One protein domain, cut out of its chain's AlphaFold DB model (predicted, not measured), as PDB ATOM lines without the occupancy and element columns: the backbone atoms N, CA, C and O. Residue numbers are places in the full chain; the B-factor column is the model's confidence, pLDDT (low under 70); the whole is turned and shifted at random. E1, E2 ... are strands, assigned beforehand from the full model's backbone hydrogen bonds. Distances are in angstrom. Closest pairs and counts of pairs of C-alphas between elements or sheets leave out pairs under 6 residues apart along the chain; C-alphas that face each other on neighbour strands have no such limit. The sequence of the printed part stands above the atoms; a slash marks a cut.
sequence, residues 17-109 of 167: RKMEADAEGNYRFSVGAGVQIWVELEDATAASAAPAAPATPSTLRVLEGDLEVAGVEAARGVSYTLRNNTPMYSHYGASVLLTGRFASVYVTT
ATOM      1  N   ARG A  17      17.398  -8.886  25.235       83.06
ATOM      2  CA  ARG A  17      16.346  -9.462  24.397       83.06
ATOM      3  C   ARG A  17      15.712  -8.359  23.568       83.06
ATOM      4  O   ARG A  17      15.337  -7.319  24.102       83.06
ATOM      5  N   LYS A  18      15.571  -8.610  22.266       86.44
ATOM      6  CA  LYS A  18      14.758  -7.774  21.383       86.44
ATOM      7  C   LYS A  18      13.282  -8.031  21.675       86.44
ATOM      8  O   LYS A  18      12.877  -9.185  21.789       86.44
ATOM      9  N   MET A  19      12.507  -6.965  21.804       89.81
ATOM     10  CA  MET A  19      11.062  -7.037  21.972       89.81
ATOM     11  C   MET A  19      10.380  -7.092  20.607       89.81
ATOM     12  O   MET A  19      10.863  -6.509  19.633       89.81
ATOM     13  N   GLU A  20       9.250  -7.782  20.555       87.50
ATOM     14  CA  GLU A  20       8.392  -7.848  19.377       87.50
ATOM     15  C   GLU A  20       7.218  -6.885  19.544       87.50
ATOM     16  O   GLU A  20       6.732  -6.668  20.658       87.50
ATOM     17  N   ALA A  21       6.815  -6.271  18.436       87.75
ATOM     18  CA  ALA A  21       5.627  -5.433  18.399       87.75
ATOM     19  C   ALA A  21       4.367  -6.308  18.305       87.75
ATOM     20  O   ALA A  21       4.418  -7.430  17.798       87.75
ATOM     21  N   ASP A  22       3.241  -5.788  18.782       86.81
ATOM     22  CA  ASP A  22       1.924  -6.370  18.556       86.81
ATOM     23  C   ASP A  22       1.473  -6.214  17.090       86.81
ATOM     24  O   ASP A  22       2.181  -5.659  16.244       86.81
ATOM     25  N   ALA A  23       0.286  -6.742  16.775       83.44
ATOM     26  CA  ALA A  23      -0.277  -6.699  15.425       83.44
ATOM     27  C   ALA A  23      -0.500  -5.259  14.923       83.44
ATOM     28  O   ALA A  23      -0.519  -5.014  13.717       83.44
ATOM     29  N   GLU A  24      -0.640  -4.308  15.844       81.44
ATOM     30  CA  GLU A  24      -0.803  -2.883  15.586       81.44
ATOM     31  C   GLU A  24       0.537  -2.125  15.523       81.44
ATOM     32  O   GLU A  24       0.544  -0.905  15.330       81.44
ATOM     33  N   GLY A  25       1.672  -2.818  15.668       84.50
ATOM     34  CA  GLY A  25       3.010  -2.226  15.627       84.50
ATOM     35  C   GLY A  25       3.421  -1.504  16.915       84.50
ATOM     36  O   GLY A  25       4.411  -0.772  16.916       84.50
ATOM     37  N   ASN A  26       2.687  -1.686  18.013       90.31
ATOM     38  CA  ASN A  26       3.020  -1.122  19.316       90.31
ATOM     39  C   ASN A  26       3.805  -2.127  20.156       90.31
ATOM     40  O   ASN A  26       3.671  -3.338  20.015       90.31
ATOM     41  N   TYR A  27       4.597  -1.630  21.099       92.75
ATOM     42  CA  TYR A  27       5.244  -2.482  22.088       92.75
ATOM     43  C   TYR A  27       4.548  -2.293  23.420       92.75
ATOM     44  O   TYR A  27       4.617  -1.220  24.021       92.75
ATOM     45  N   ARG A  28       3.897  -3.346  23.901       94.00
ATOM     46  CA  ARG A  28       3.231  -3.342  25.196       94.00
ATOM     47  C   ARG A  28       3.765  -4.481  26.042       94.00
ATOM     48  O   ARG A  28       3.493  -5.633  25.743       94.00
ATOM     49  N   PHE A  29       4.527  -4.161  27.079       91.81
ATOM     50  CA  PHE A  29       5.199  -5.184  27.874       91.81
ATOM     51  C   PHE A  29       5.502  -4.719  29.293       91.81
ATOM     52  O   PHE A  29       5.533  -3.522  29.580       91.81
ATOM     53  N   SER A  30       5.752  -5.687  30.172       92.25
ATOM     54  CA  SER A  30       6.216  -5.449  31.540       92.25
ATOM     55  C   SER A  30       7.671  -5.872  31.699       92.25
ATOM     56  O   SER A  30       8.080  -6.895  31.154       92.25
ATOM     57  N   VAL A  31       8.439  -5.095  32.456       90.81
ATOM     58  CA  VAL A  31       9.813  -5.397  32.869       90.81
ATOM     59  C   VAL A  31       9.892  -5.519  34.386       90.81
ATOM     60  O   VAL A  31       9.143  -4.863  35.110       90.81
ATOM     61  N   GLY A  32      10.805  -6.365  34.859       90.12
ATOM     62  CA  GLY A  32      11.109  -6.492  36.282       90.12
ATOM     63  C   GLY A  32      12.006  -5.367  36.805       90.12
ATOM     64  O   GLY A  32      12.462  -4.502  36.057       90.12
ATOM     65  N   ALA A  33      12.274  -5.419  38.106       90.44
ATOM     66  CA  ALA A  33      13.225  -4.543  38.778       90.44
ATOM     67  C   ALA A  33      14.642  -4.686  38.202       90.44
ATOM     68  O   ALA A  33      15.090  -5.794  37.898       90.44
ATOM     69  N   GLY A  34      15.371  -3.573  38.104       89.62
ATOM     70  CA  GLY A  34      16.763  -3.577  37.660       89.62
ATOM     71  C   GLY A  34      16.938  -3.908  36.181       89.62
ATOM     72  O   GLY A  34      17.908  -4.564  35.811       89.62
ATOM     73  N   VAL A  35      15.987  -3.495  35.342       90.81
ATOM     74  CA  VAL A  35      16.025  -3.722  33.894       90.81
ATOM     75  C   VAL A  35      16.115  -2.385  33.170       90.81
ATOM     76  O   VAL A  35      15.377  -1.441  33.461       90.81
ATOM     77  N   GLN A  36      17.015  -2.319  32.190       92.25
ATOM     78  CA  GLN A  36      17.101  -1.218  31.242       92.25
ATOM     79  C   GLN A  36      16.342  -1.567  29.957       92.25
ATOM     80  O   GLN A  36      16.465  -2.667  29.423       92.25
ATOM     81  N   ILE A  37      15.590  -0.605  29.433       93.00
ATOM     82  CA  ILE A  37      14.965  -0.645  28.112       93.00
ATOM     83  C   ILE A  37      15.753   0.297  27.197       93.00
ATOM     84  O   ILE A  37      15.987   1.455  27.541       93.00
ATOM     85  N   TRP A  38      16.162  -0.180  26.027       91.94
ATOM     86  CA  TRP A  38      16.788   0.625  24.984       91.94
ATOM     87  C   TRP A  38      15.859   0.709  23.780       91.94
ATOM     88  O   TRP A  38      15.478  -0.321  23.226       91.94
ATOM     89  N   VAL A  39      15.495   1.926  23.377       91.44
ATOM     90  CA  VAL A  39      14.704   2.156  22.161       91.44
ATOM     91  C   VAL A  39      15.537   2.867  21.112       91.44
ATOM     92  O   VAL A  39      16.171   3.890  21.396       91.44
ATOM     93  N   GLU A  40      15.495   2.346  19.893       90.19
ATOM     94  CA  GLU A  40      16.048   2.989  18.709       90.19
ATOM     95  C   GLU A  40      14.901   3.476  17.837       90.19
ATOM     96  O   GLU A  40      14.018   2.708  17.448       90.19
ATOM     97  N   LEU A  41      14.896   4.773  17.556       88.06
ATOM     98  CA  LEU A  41      13.911   5.369  16.667       88.06
ATOM     99  C   LEU A  41      14.327   5.109  15.221       88.06
ATOM    100  O   LEU A  41      15.518   5.047  14.914       88.06
ATOM    101  N   GLU A  42      13.352   4.960  14.329       85.44
ATOM    102  CA  GLU A  42      13.655   4.971  12.898       85.44
ATOM    103  C   GLU A  42      14.139   6.366  12.481       85.44
ATOM    104  O   GLU A  42      13.606   7.381  12.939       85.44
ATOM    105  N   ASP A  43      15.133   6.426  11.594       66.12
ATOM    106  CA  ASP A  43      15.607   7.692  11.045       66.12
ATOM    107  C   ASP A  43      14.474   8.378  10.274       66.12
ATOM    108  O   ASP A  43      14.014   7.896   9.235       66.12
ATOM    109  N   ALA A  44      14.062   9.560  10.740       54.41
ATOM    110  CA  ALA A  44      13.054  10.378  10.061       54.41
ATOM    111  C   ALA A  44      13.449  10.725   8.609       54.41
ATOM    112  O   ALA A  44      12.586  11.010   7.784       54.41
ATOM    113  N   THR A  45      14.745  10.672   8.282       48.00
ATOM    114  CA  THR A  45      15.303  10.955   6.952       48.00
ATOM    115  C   THR A  45      15.262   9.773   5.984       48.00
ATOM    116  O   THR A  45      15.460   9.979   4.792       48.00
ATOM    117  N   ALA A  46      14.992   8.547   6.450       47.47
ATOM    118  CA  ALA A  46      14.825   7.389   5.565       47.47
ATOM    119  C   ALA A  46      13.440   7.360   4.886       47.47
ATOM    120  O   ALA A  46      13.197   6.559   3.983       47.47
ATOM    121  N   ALA A  47      12.530   8.252   5.290       46.12
ATOM    122  CA  ALA A  47      11.225   8.421   4.674       46.12
ATOM    123  C   ALA A  47      11.206   9.654   3.752       46.12
ATOM    124  O   ALA A  47      10.955  10.767   4.200       46.12
ATOM    125  N   SER A  48      11.420   9.463   2.447       47.25
ATOM    126  CA  SER A  48      10.395   9.806   1.442       47.25
ATOM    127  C   SER A  48      10.879   9.633  -0.007       47.25
ATOM    128  O   SER A  48      11.842  10.250  -0.448       47.25
ATOM    129  N   ALA A  49      10.114   8.852  -0.772       46.69
ATOM    130  CA  ALA A  49       9.870   9.097  -2.198       46.69
ATOM    131  C   ALA A  49       8.355   9.162  -2.512       46.69
ATOM    132  O   ALA A  49       7.955   9.142  -3.670       46.69
ATOM    133  N   ALA A  50       7.490   9.253  -1.496       49.22
ATOM    134  CA  ALA A  50       6.046   9.393  -1.672       49.22
ATOM    135  C   ALA A  50       5.452  10.277  -0.558       49.22
ATOM    136  O   ALA A  50       5.977  10.252   0.561       49.22
ATOM    137  N   PRO A  51       4.379  11.048  -0.829       48.56
ATOM    138  CA  PRO A  51       3.711  11.863   0.179       48.56
ATOM    139  C   PRO A  51       2.975  10.940   1.161       48.56
ATOM    140  O   PRO A  51       1.851  10.509   0.916       48.56
ATOM    141  N   ALA A  52       3.648  10.571   2.248       51.22
ATOM    142  CA  ALA A  52       3.092   9.710   3.280       51.22
ATOM    143  C   ALA A  52       2.181  10.511   4.225       51.22
ATOM    144  O   ALA A  52       2.437  11.682   4.512       51.22
ATOM    145  N   ALA A  53       1.130   9.851   4.722       54.69
ATOM    146  CA  ALA A  53       0.306  10.300   5.843       54.69
ATOM    147  C   ALA A  53       1.172  10.870   6.993       54.69
ATOM    148  O   ALA A  53       2.324  10.444   7.138       54.69
ATOM    149  N   PRO A  54       0.659  11.815   7.813       55.78
ATOM    150  CA  PRO A  54       1.446  12.431   8.880       55.78
ATOM    151  C   PRO A  54       2.094  11.346   9.744       55.78
ATOM    152  O   PRO A  54       1.405  10.475  10.272       55.78
ATOM    153  N   ALA A  55       3.425  11.374   9.835       66.25
ATOM    154  CA  ALA A  55       4.185  10.357  10.544       66.25
ATOM    155  C   ALA A  55       3.716  10.281  12.003       66.25
ATOM    156  O   ALA A  55       3.800  11.266  12.739       66.25
ATOM    157  N   THR A  56       3.217   9.116  12.420       75.69
ATOM    158  CA  THR A  56       2.812   8.879  13.807       75.69
ATOM    159  C   THR A  56       4.026   9.076  14.719       75.69
ATOM    160  O   THR A  56       5.032   8.385  14.531       75.69
ATOM    161  N   PRO A  57       3.973  10.002  15.694       86.75
ATOM    162  CA  PRO A  57       5.099  10.239  16.583       86.75
ATOM    163  C   PRO A  57       5.371   9.005  17.443       86.75
ATOM    164  O   PRO A  57       4.442   8.356  17.927       86.75
ATOM    165  N   SER A  58       6.649   8.716  17.677       92.38
ATOM    166  CA  SER A  58       7.060   7.672  18.612       92.38
ATOM    167  C   SER A  58       6.811   8.154  20.040       92.38
ATOM    168  O   SER A  58       7.357   9.180  20.456       92.38
ATOM    169  N   THR A  59       5.956   7.461  20.790       95.50
ATOM    170  CA  THR A  59       5.581   7.848  22.155       95.50
ATOM    171  C   THR A  59       5.833   6.746  23.167       95.50
ATOM    172  O   THR A  59       5.832   5.566  22.831       95.50
ATOM    173  N   LEU A  60       6.043   7.164  24.412       96.19
ATOM    174  CA  LEU A  60       6.155   6.336  25.603       96.19
ATOM    175  C   LEU A  60       5.010   6.668  26.556       96.19
ATOM    176  O   LEU A  60       4.744   7.840  26.822       96.19
ATOM    177  N   ARG A  61       4.397   5.643  27.145       97.62
ATOM    178  CA  ARG A  61       3.476   5.771  28.272       97.62
ATOM    179  C   ARG A  61       3.766   4.692  29.308       97.62
ATOM    180  O   ARG A  61       3.771   3.507  28.983       97.62
ATOM    181  N   VAL A  62       3.950   5.096  30.561       97.06
ATOM    182  CA  VAL A  62       4.013   4.154  31.686       97.06
ATOM    183  C   VAL A  62       2.585   3.795  32.081       97.06
ATOM    184  O   VAL A  62       1.786   4.674  32.407       97.06
ATOM    185  N   LEU A  63       2.250   2.513  32.002       96.88
ATOM    186  CA  LEU A  63       0.944   1.985  32.385       96.88
ATOM    187  C   LEU A  63       0.902   1.720  33.893       96.88
ATOM    188  O   LEU A  63      -0.030   2.147  34.569       96.88
ATOM    189  N   GLU A  64       1.937   1.062  34.417       95.62
ATOM    190  CA  GLU A  64       2.073   0.670  35.823       95.62
ATOM    191  C   GLU A  64       3.549   0.704  36.242       95.62
ATOM    192  O   GLU A  64       4.433   0.639  35.387       95.62
ATOM    193  N   GLY A  65       3.809   0.765  37.551       95.06
ATOM    194  CA  GLY A  65       5.166   0.781  38.107       95.06
ATOM    195  C   GLY A  65       5.925   2.096  37.895       95.06
ATOM    196  O   GLY A  65       5.304   3.145  37.686       95.06
ATOM    197  N   ASP A  66       7.255   2.026  37.988       93.12
ATOM    198  CA  ASP A  66       8.182   3.156  37.873       93.12
ATOM    199  C   ASP A  66       9.137   2.993  36.687       93.12
ATOM    200  O   ASP A  66       9.783   1.959  36.495       93.12
ATOM    201  N   LEU A  67       9.257   4.051  35.891       95.88
ATOM    202  CA  LEU A  67      10.217   4.107  34.802       95.88
ATOM    203  C   LEU A  67      10.905   5.463  34.805       95.88
ATOM    204  O   LEU A  67      10.261   6.510  34.807       95.88
ATOM    205  N   GLU A  68      12.222   5.434  34.753       94.06
ATOM    206  CA  GLU A  68      13.073   6.600  34.638       94.06
ATOM    207  C   GLU A  68      13.572   6.736  33.199       94.06
ATOM    208  O   GLU A  68      14.077   5.786  32.598       94.06
ATOM    209  N   VAL A  69      13.474   7.942  32.650       91.62
ATOM    210  CA  VAL A  69      14.042   8.325  31.361       91.62
ATOM    211  C   VAL A  69      15.213   9.267  31.625       91.62
ATOM    212  O   VAL A  69      15.024  10.434  31.966       91.62
ATOM    213  N   ALA A  70      16.439   8.755  31.476       83.31
ATOM    214  CA  ALA A  70      17.685   9.513  31.645       83.31
ATOM    215  C   ALA A  70      17.779  10.344  32.950       83.31
ATOM    216  O   ALA A  70      18.172  11.511  32.913       83.31
ATOM    217  N   GLY A  71      17.437   9.777  34.109       84.94
ATOM    218  CA  GLY A  71      17.454  10.482  35.399       84.94
ATOM    219  C   GLY A  71      16.117  11.086  35.824       84.94
ATOM    220  O   GLY A  71      16.030  11.599  36.937       84.94
ATOM    221  N   VAL A  72      15.095  11.077  34.961       89.25
ATOM    222  CA  VAL A  72      13.793  11.704  35.237       89.25
ATOM    223  C   VAL A  72      12.698  10.651  35.290       89.25
ATOM    224  O   VAL A  72      12.483   9.928  34.323       89.25
ATOM    225  N   GLU A  73      11.976  10.592  36.403       94.19
ATOM    226  CA  GLU A  73      10.826   9.703  36.553       94.19
ATOM    227  C   GLU A  73       9.694  10.101  35.589       94.19
ATOM    228  O   GLU A  73       9.267  11.259  35.538       94.19
ATOM    229  N   ALA A  74       9.213   9.139  34.802       95.25
ATOM    230  CA  ALA A  74       8.082   9.314  33.905       95.25
ATOM    231  C   ALA A  74       6.769   9.105  34.668       95.25
ATOM    232  O   ALA A  74       6.530   8.055  35.267       95.25
ATOM    233  N   ALA A  75       5.880  10.095  34.610       95.81
ATOM    234  CA  ALA A  75       4.593  10.023  35.278       95.81
ATOM    235  C   ALA A  75       3.688   8.967  34.625       95.81
ATOM    236  O   ALA A  75       3.540   8.894  33.400       95.81
ATOM    237  N   ARG A  76       3.027   8.171  35.469       96.69
ATOM    238  CA  ARG A  76       2.071   7.150  35.032       96.69
ATOM    239  C   ARG A  76       0.915   7.764  34.252       96.69
ATOM    240  O   ARG A  76       0.396   8.824  34.590       96.69
ATOM    241  N   GLY A  77       0.502   7.072  33.197       95.56
ATOM    242  CA  GLY A  77      -0.617   7.471  32.355       95.56
ATOM    243  C   GLY A  77      -0.344   8.660  31.427       95.56
ATOM    244  O   GLY A  77      -1.180   8.899  30.555       95.56
ATOM    245  N   VAL A  78       0.801   9.343  31.543       96.75
ATOM    246  CA  VAL A  78       1.206  10.461  30.678       96.75
ATOM    247  C   VAL A  78       1.933   9.934  29.439       96.75
ATOM    248  O   VAL A  78       2.736   9.006  29.529       96.75
ATOM    249  N   SER A  79       1.625  10.510  28.274       95.62
ATOM    250  CA  SER A  79       2.303  10.193  27.012       95.62
ATOM    251  C   SER A  79       3.446  11.175  26.761       95.62
ATOM    252  O   SER A  79       3.259  12.390  26.827       95.62
ATOM    253  N   TYR A  80       4.625  10.639  26.461       95.12
ATOM    254  CA  TYR A  80       5.844  11.385  26.180       95.12
ATOM    255  C   TYR A  80       6.299  11.114  24.750       95.12
ATOM    256  O   TYR A  80       6.488   9.962  24.370       95.12
ATOM    257  N   THR A  81       6.525  12.159  23.953       94.44
ATOM    258  CA  THR A  81       7.107  12.007  22.614       94.44
ATOM    259  C   THR A  81       8.614  11.786  22.705       94.44
ATOM    260  O   THR A  81       9.346  12.623  23.241       94.44
ATOM    261  N   LEU A  82       9.085  10.685  22.130       90.81
ATOM    262  CA  LEU A  82      10.496  10.342  22.044       90.81
ATOM    263  C   LEU A  82      11.097  10.978  20.789       90.81
ATOM    264  O   LEU A  82      10.567  10.836  19.691       90.81
ATOM    265  N   ARG A  83      12.201  11.712  20.958       87.88
ATOM    266  CA  ARG A  83      12.876  12.423  19.854       87.88
ATOM    267  C   ARG A  83      14.196  11.797  19.429       87.88
ATOM    268  O   ARG A  83      14.653  12.060  18.328       87.88
ATOM    269  N   ASN A  84      14.806  11.011  20.309       87.00
ATOM    270  CA  ASN A  84      16.094  10.366  20.089       87.00
ATOM    271  C   ASN A  84      16.038   8.926  20.600       87.00
ATOM    272  O   ASN A  84      15.145   8.574  21.378       87.00
ATOM    273  N   ASN A  85      17.050   8.132  20.251       89.00
ATOM    274  CA  ASN A  85      17.302   6.861  20.923       89.00
ATOM    275  C   ASN A  85      17.452   7.118  22.420       89.00
ATOM    276  O   ASN A  85      18.181   8.026  22.830       89.00
ATOM    277  N   THR A  86      16.710   6.366  23.221       88.38
ATOM    278  CA  THR A  86      16.485   6.724  24.618       88.38
ATOM    279  C   THR A  86      16.677   5.498  25.506       88.38
ATOM    280  O   THR A  86      15.936   4.525  25.372       88.38
ATOM    281  N   PRO A  87      17.652   5.511  26.431       90.69
ATOM    282  CA  PRO A  87      17.682   4.542  27.510       90.69
ATOM    283  C   PRO A  87      16.606   4.880  28.540       90.69
ATOM    284  O   PRO A  87      16.444   6.035  28.941       90.69
ATOM    285  N   MET A  88      15.912   3.855  29.008       93.44
ATOM    286  CA  MET A  88      14.955   3.934  30.102       93.44
ATOM    287  C   MET A  88      15.300   2.861  31.122       93.44
ATOM    288  O   MET A  88      15.837   1.818  30.759       93.44
ATOM    289  N   TYR A  89      15.020   3.097  32.392       93.94
ATOM    290  CA  TYR A  89      15.388   2.173  33.455       93.94
ATOM    291  C   TYR A  89      14.258   2.031  34.458       93.94
ATOM    292  O   TYR A  89      13.609   3.017  34.789       93.94
ATOM    293  N   SER A  90      14.029   0.813  34.937       94.38
ATOM    294  CA  SER A  90      13.061   0.559  35.999       94.38
ATOM    295  C   SER A  90      13.777   0.069  37.251       94.38
ATOM    296  O   SER A  90      14.538  -0.904  37.199       94.38
ATOM    297  N   HIS A  91      13.543   0.741  38.382       91.31
ATOM    298  CA  HIS A  91      14.138   0.341  39.655       91.31
ATOM    299  C   HIS A  91      13.346  -0.806  40.275       91.31
ATOM    300  O   HIS A  91      13.967  -1.764  40.734       91.31
ATOM    301  N   TYR A  92      12.009  -0.755  40.230       92.44
ATOM    302  CA  TYR A  92      11.142  -1.743  40.890       92.44
ATOM    303  C   TYR A  92      10.235  -2.539  39.940       92.44
ATOM    304  O   TYR A  92       9.538  -3.452  40.382       92.44
ATOM    305  N   GLY A  93      10.303  -2.268  38.640       94.00
ATOM    306  CA  GLY A  93       9.491  -2.901  37.605       94.00
ATOM    307  C   GLY A  93       8.446  -1.942  37.033       94.00
ATOM    308  O   GLY A  93       7.906  -1.082  37.729       94.00
ATOM    309  N   ALA A  94       8.151  -2.094  35.742       95.56
ATOM    310  CA  ALA A  94       7.224  -1.223  35.026       95.56
ATOM    311  C   ALA A  94       6.487  -1.952  33.913       95.56
ATOM    312  O   ALA A  94       7.059  -2.792  33.224       95.56
ATOM    313  N   SER A  95       5.244  -1.546  33.677       95.12
ATOM    314  CA  SER A  95       4.488  -1.892  32.475       95.12
ATOM    315  C   SER A  95       4.472  -0.681  31.552       95.12
ATOM    316  O   SER A  95       4.045   0.402  31.955       95.12
ATOM    317  N   VAL A  96       4.925  -0.847  30.314       95.75
ATOM    318  CA  VAL A  96       5.109   0.247  29.355       95.75
ATOM    319  C   VAL A  96       4.315   0.009  28.078       95.75
ATOM    320  O   VAL A  96       4.071  -1.127  27.669       95.75
ATOM    321  N   LEU A  97       3.920   1.110  27.447       96.06
ATOM    322  CA  LEU A  97       3.388   1.151  26.095       96.06
ATOM    323  C   LEU A  97       4.255   2.093  25.261       96.06
ATOM    324  O   LEU A  97       4.377   3.277  25.585       96.06
ATOM    325  N   LEU A  98       4.824   1.564  24.185       95.44
ATOM    326  CA  LEU A  98       5.490   2.325  23.142       95.44
ATOM    327  C   LEU A  98       4.635   2.270  21.879       95.44
ATOM    328  O   LEU A  98       4.250   1.186  21.447       95.44
ATOM    329  N   THR A  99       4.354   3.420  21.280       94.25
ATOM    330  CA  THR A  99       3.569   3.518  20.040       94.25
ATOM    331  C   THR A  99       4.339   4.308  18.997       94.25
ATOM    332  O   THR A  99       5.084   5.214  19.362       94.25
ATOM    333  N   GLY A 100       4.131   4.033  17.714       90.19
ATOM    334  CA  GLY A 100       4.803   4.738  16.619       90.19
ATOM    335  C   GLY A 100       5.940   3.921  16.011       90.19
ATOM    336  O   GLY A 100       5.897   2.697  16.015       90.19
ATOM    337  N   ARG A 101       6.934   4.600  15.430       87.25
ATOM    338  CA  ARG A 101       7.966   3.958  14.604       87.25
ATOM    339  C   ARG A 101       9.262   3.772  15.386       87.25
ATOM    340  O   ARG A 101       9.868   4.744  15.844       87.25
ATOM    341  N   PHE A 102       9.684   2.522  15.520       89.56
ATOM    342  CA  PHE A 102      10.902   2.133  16.221       89.56
ATOM    343  C   PHE A 102      11.693   1.180  15.335       89.56
ATOM    344  O   PHE A 102      11.149   0.192  14.852       89.56
ATOM    345  N   ALA A 103      12.983   1.454  15.151       90.12
ATOM    346  CA  ALA A 103      13.878   0.536  14.454       90.12
ATOM    347  C   ALA A 103      14.083  -0.735  15.290       90.12
ATOM    348  O   ALA A 103      14.174  -1.853  14.771       90.12
ATOM    349  N   SER A 104      14.156  -0.567  16.611       88.69
ATOM    350  CA  SER A 104      14.325  -1.666  17.547       88.69
ATOM    351  C   SER A 104      13.955  -1.258  18.975       88.69
ATOM    352  O   SER A 104      14.039  -0.093  19.371       88.69
ATOM    353  N   VAL A 105      13.551  -2.252  19.767       92.75
ATOM    354  CA  VAL A 105      13.332  -2.130  21.209       92.75
ATOM    355  C   VAL A 105      14.010  -3.318  21.873       92.75
ATOM    356  O   VAL A 105      13.761  -4.462  21.492       92.75
ATOM    357  N   TYR A 106      14.862  -3.057  22.859       90.06
ATOM    358  CA  TYR A 106      15.580  -4.078  23.613       90.06
ATOM    359  C   TYR A 106      15.359  -3.907  25.108       90.06
ATOM    360  O   TYR A 106      15.263  -2.790  25.608       90.06
ATOM    361  N   VAL A 107      15.348  -5.022  25.826       91.44
ATOM    362  CA  VAL A 107      15.433  -5.062  27.286       91.44
ATOM    363  C   VAL A 107      16.737  -5.733  27.686       91.44
ATOM    364  O   VAL A 107      17.142  -6.713  27.060       91.44
ATOM    365  N   THR A 108      17.421  -5.209  28.698       88.12
ATOM    366  CA  THR A 108      18.690  -5.765  29.171       88.12
ATOM    367  C   THR A 108      18.895  -5.582  30.671       88.12
ATOM    368  O   THR A 108      18.488  -4.580  31.257       88.12
ATOM    369  N   THR A 109      19.545  -6.568  31.286       86.88
ATOM    370  CA  THR A 109      20.056  -6.515  32.666       86.88
ATOM    371  C   THR A 109      21.497  -5.999  32.734       86.88
ATOM    372  O   THR A 109      22.018  -5.748  33.821       86.88
TER     373      THR A 109
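What this domain is: This is residues 17 to 109 of the 167 residues of the protein "CLP1_N domain-containing protein" of archaeon (UniProt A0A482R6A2). Two antiparallel sheets stand partly face to face as a small sandwich, four strands in one layer (E1, E6, E3, E4) and three in the other (E5, E2, E7), with E4 reaching beyond the smaller sheet. A long loop between E2 and E3 runs out past one end of the sandwich, and its residues 48 to 54 stick out free. The printed part has 93 residues, with no named helix and seven named strands, E1 to E7 along the chain; the class is all strand, though the strands hold 40 of the 93 residues. It is compact, with a radius of gyration of the C-alphas of 13.4 A, yet elongated in outline, spanning 44 by 26 by 25 A.

Where its parts are: Residues 17 to 18 pair antiparallel with residues 106 to 107. E1, residues 27 to 31, begins at C-alpha 27 (5.244, -2.482, 22.088) and is 12.1 A long. E2, residues 35 to 41, is 19.6 A long. E3, residues 59 to 65, is 17.5 A long and begins at C-alpha 59 (5.581, 7.848, 22.155). E4, residues 79 to 81, is 6.8 A long, and E5, residues 86 to 90, 13.4 A. E6, residues 94 to 99, is 16.1 A long. E7, residues 102 to 108, is 17.1 A long and ends at C-alpha 108 (18.690, -5.765, 29.171).

How they stand to each other: The larger sheet runs E1, E6, E3, E4 and is twisted, with edge strands E1 and E4. E1 and E6 are antiparallel at 165 degrees, with N 31 and O 94 2.8 A apart. E6 and E3 are antiparallel at 161 degrees, with N 61 and O 97 at 2.8 A. E3 and E4 form a hairpin at 144 degrees, with N 60 and O 80 at 2.8 A. In the other sheet, E2 is the inner strand. It is antiparallel to E5 at 159 degrees, with N 88 and O 37 at 2.8 A, and to E7 at 167 degrees, with N 38 and O 106 at 2.8 A. Between the sheets, the closest C-alphas of E1 and E5 are those of Val 31 and Ser 90, 7.5 A apart. E2 and E6 are apart, and E3 and E5 are only just apart, their closest C-alphas at 8.2 A.

The domain as a whole: The two C-alphas farthest apart, those of Ala 49 and Tyr 92, are 44.4 A from each other. The printed part has no cut. The links E2 to E3, 17 residues, and E3 to E4, 13 residues, are long; the other four are tight. The mean pLDDT of the printed part is 85.8, and residues 43 to 55 are under 70.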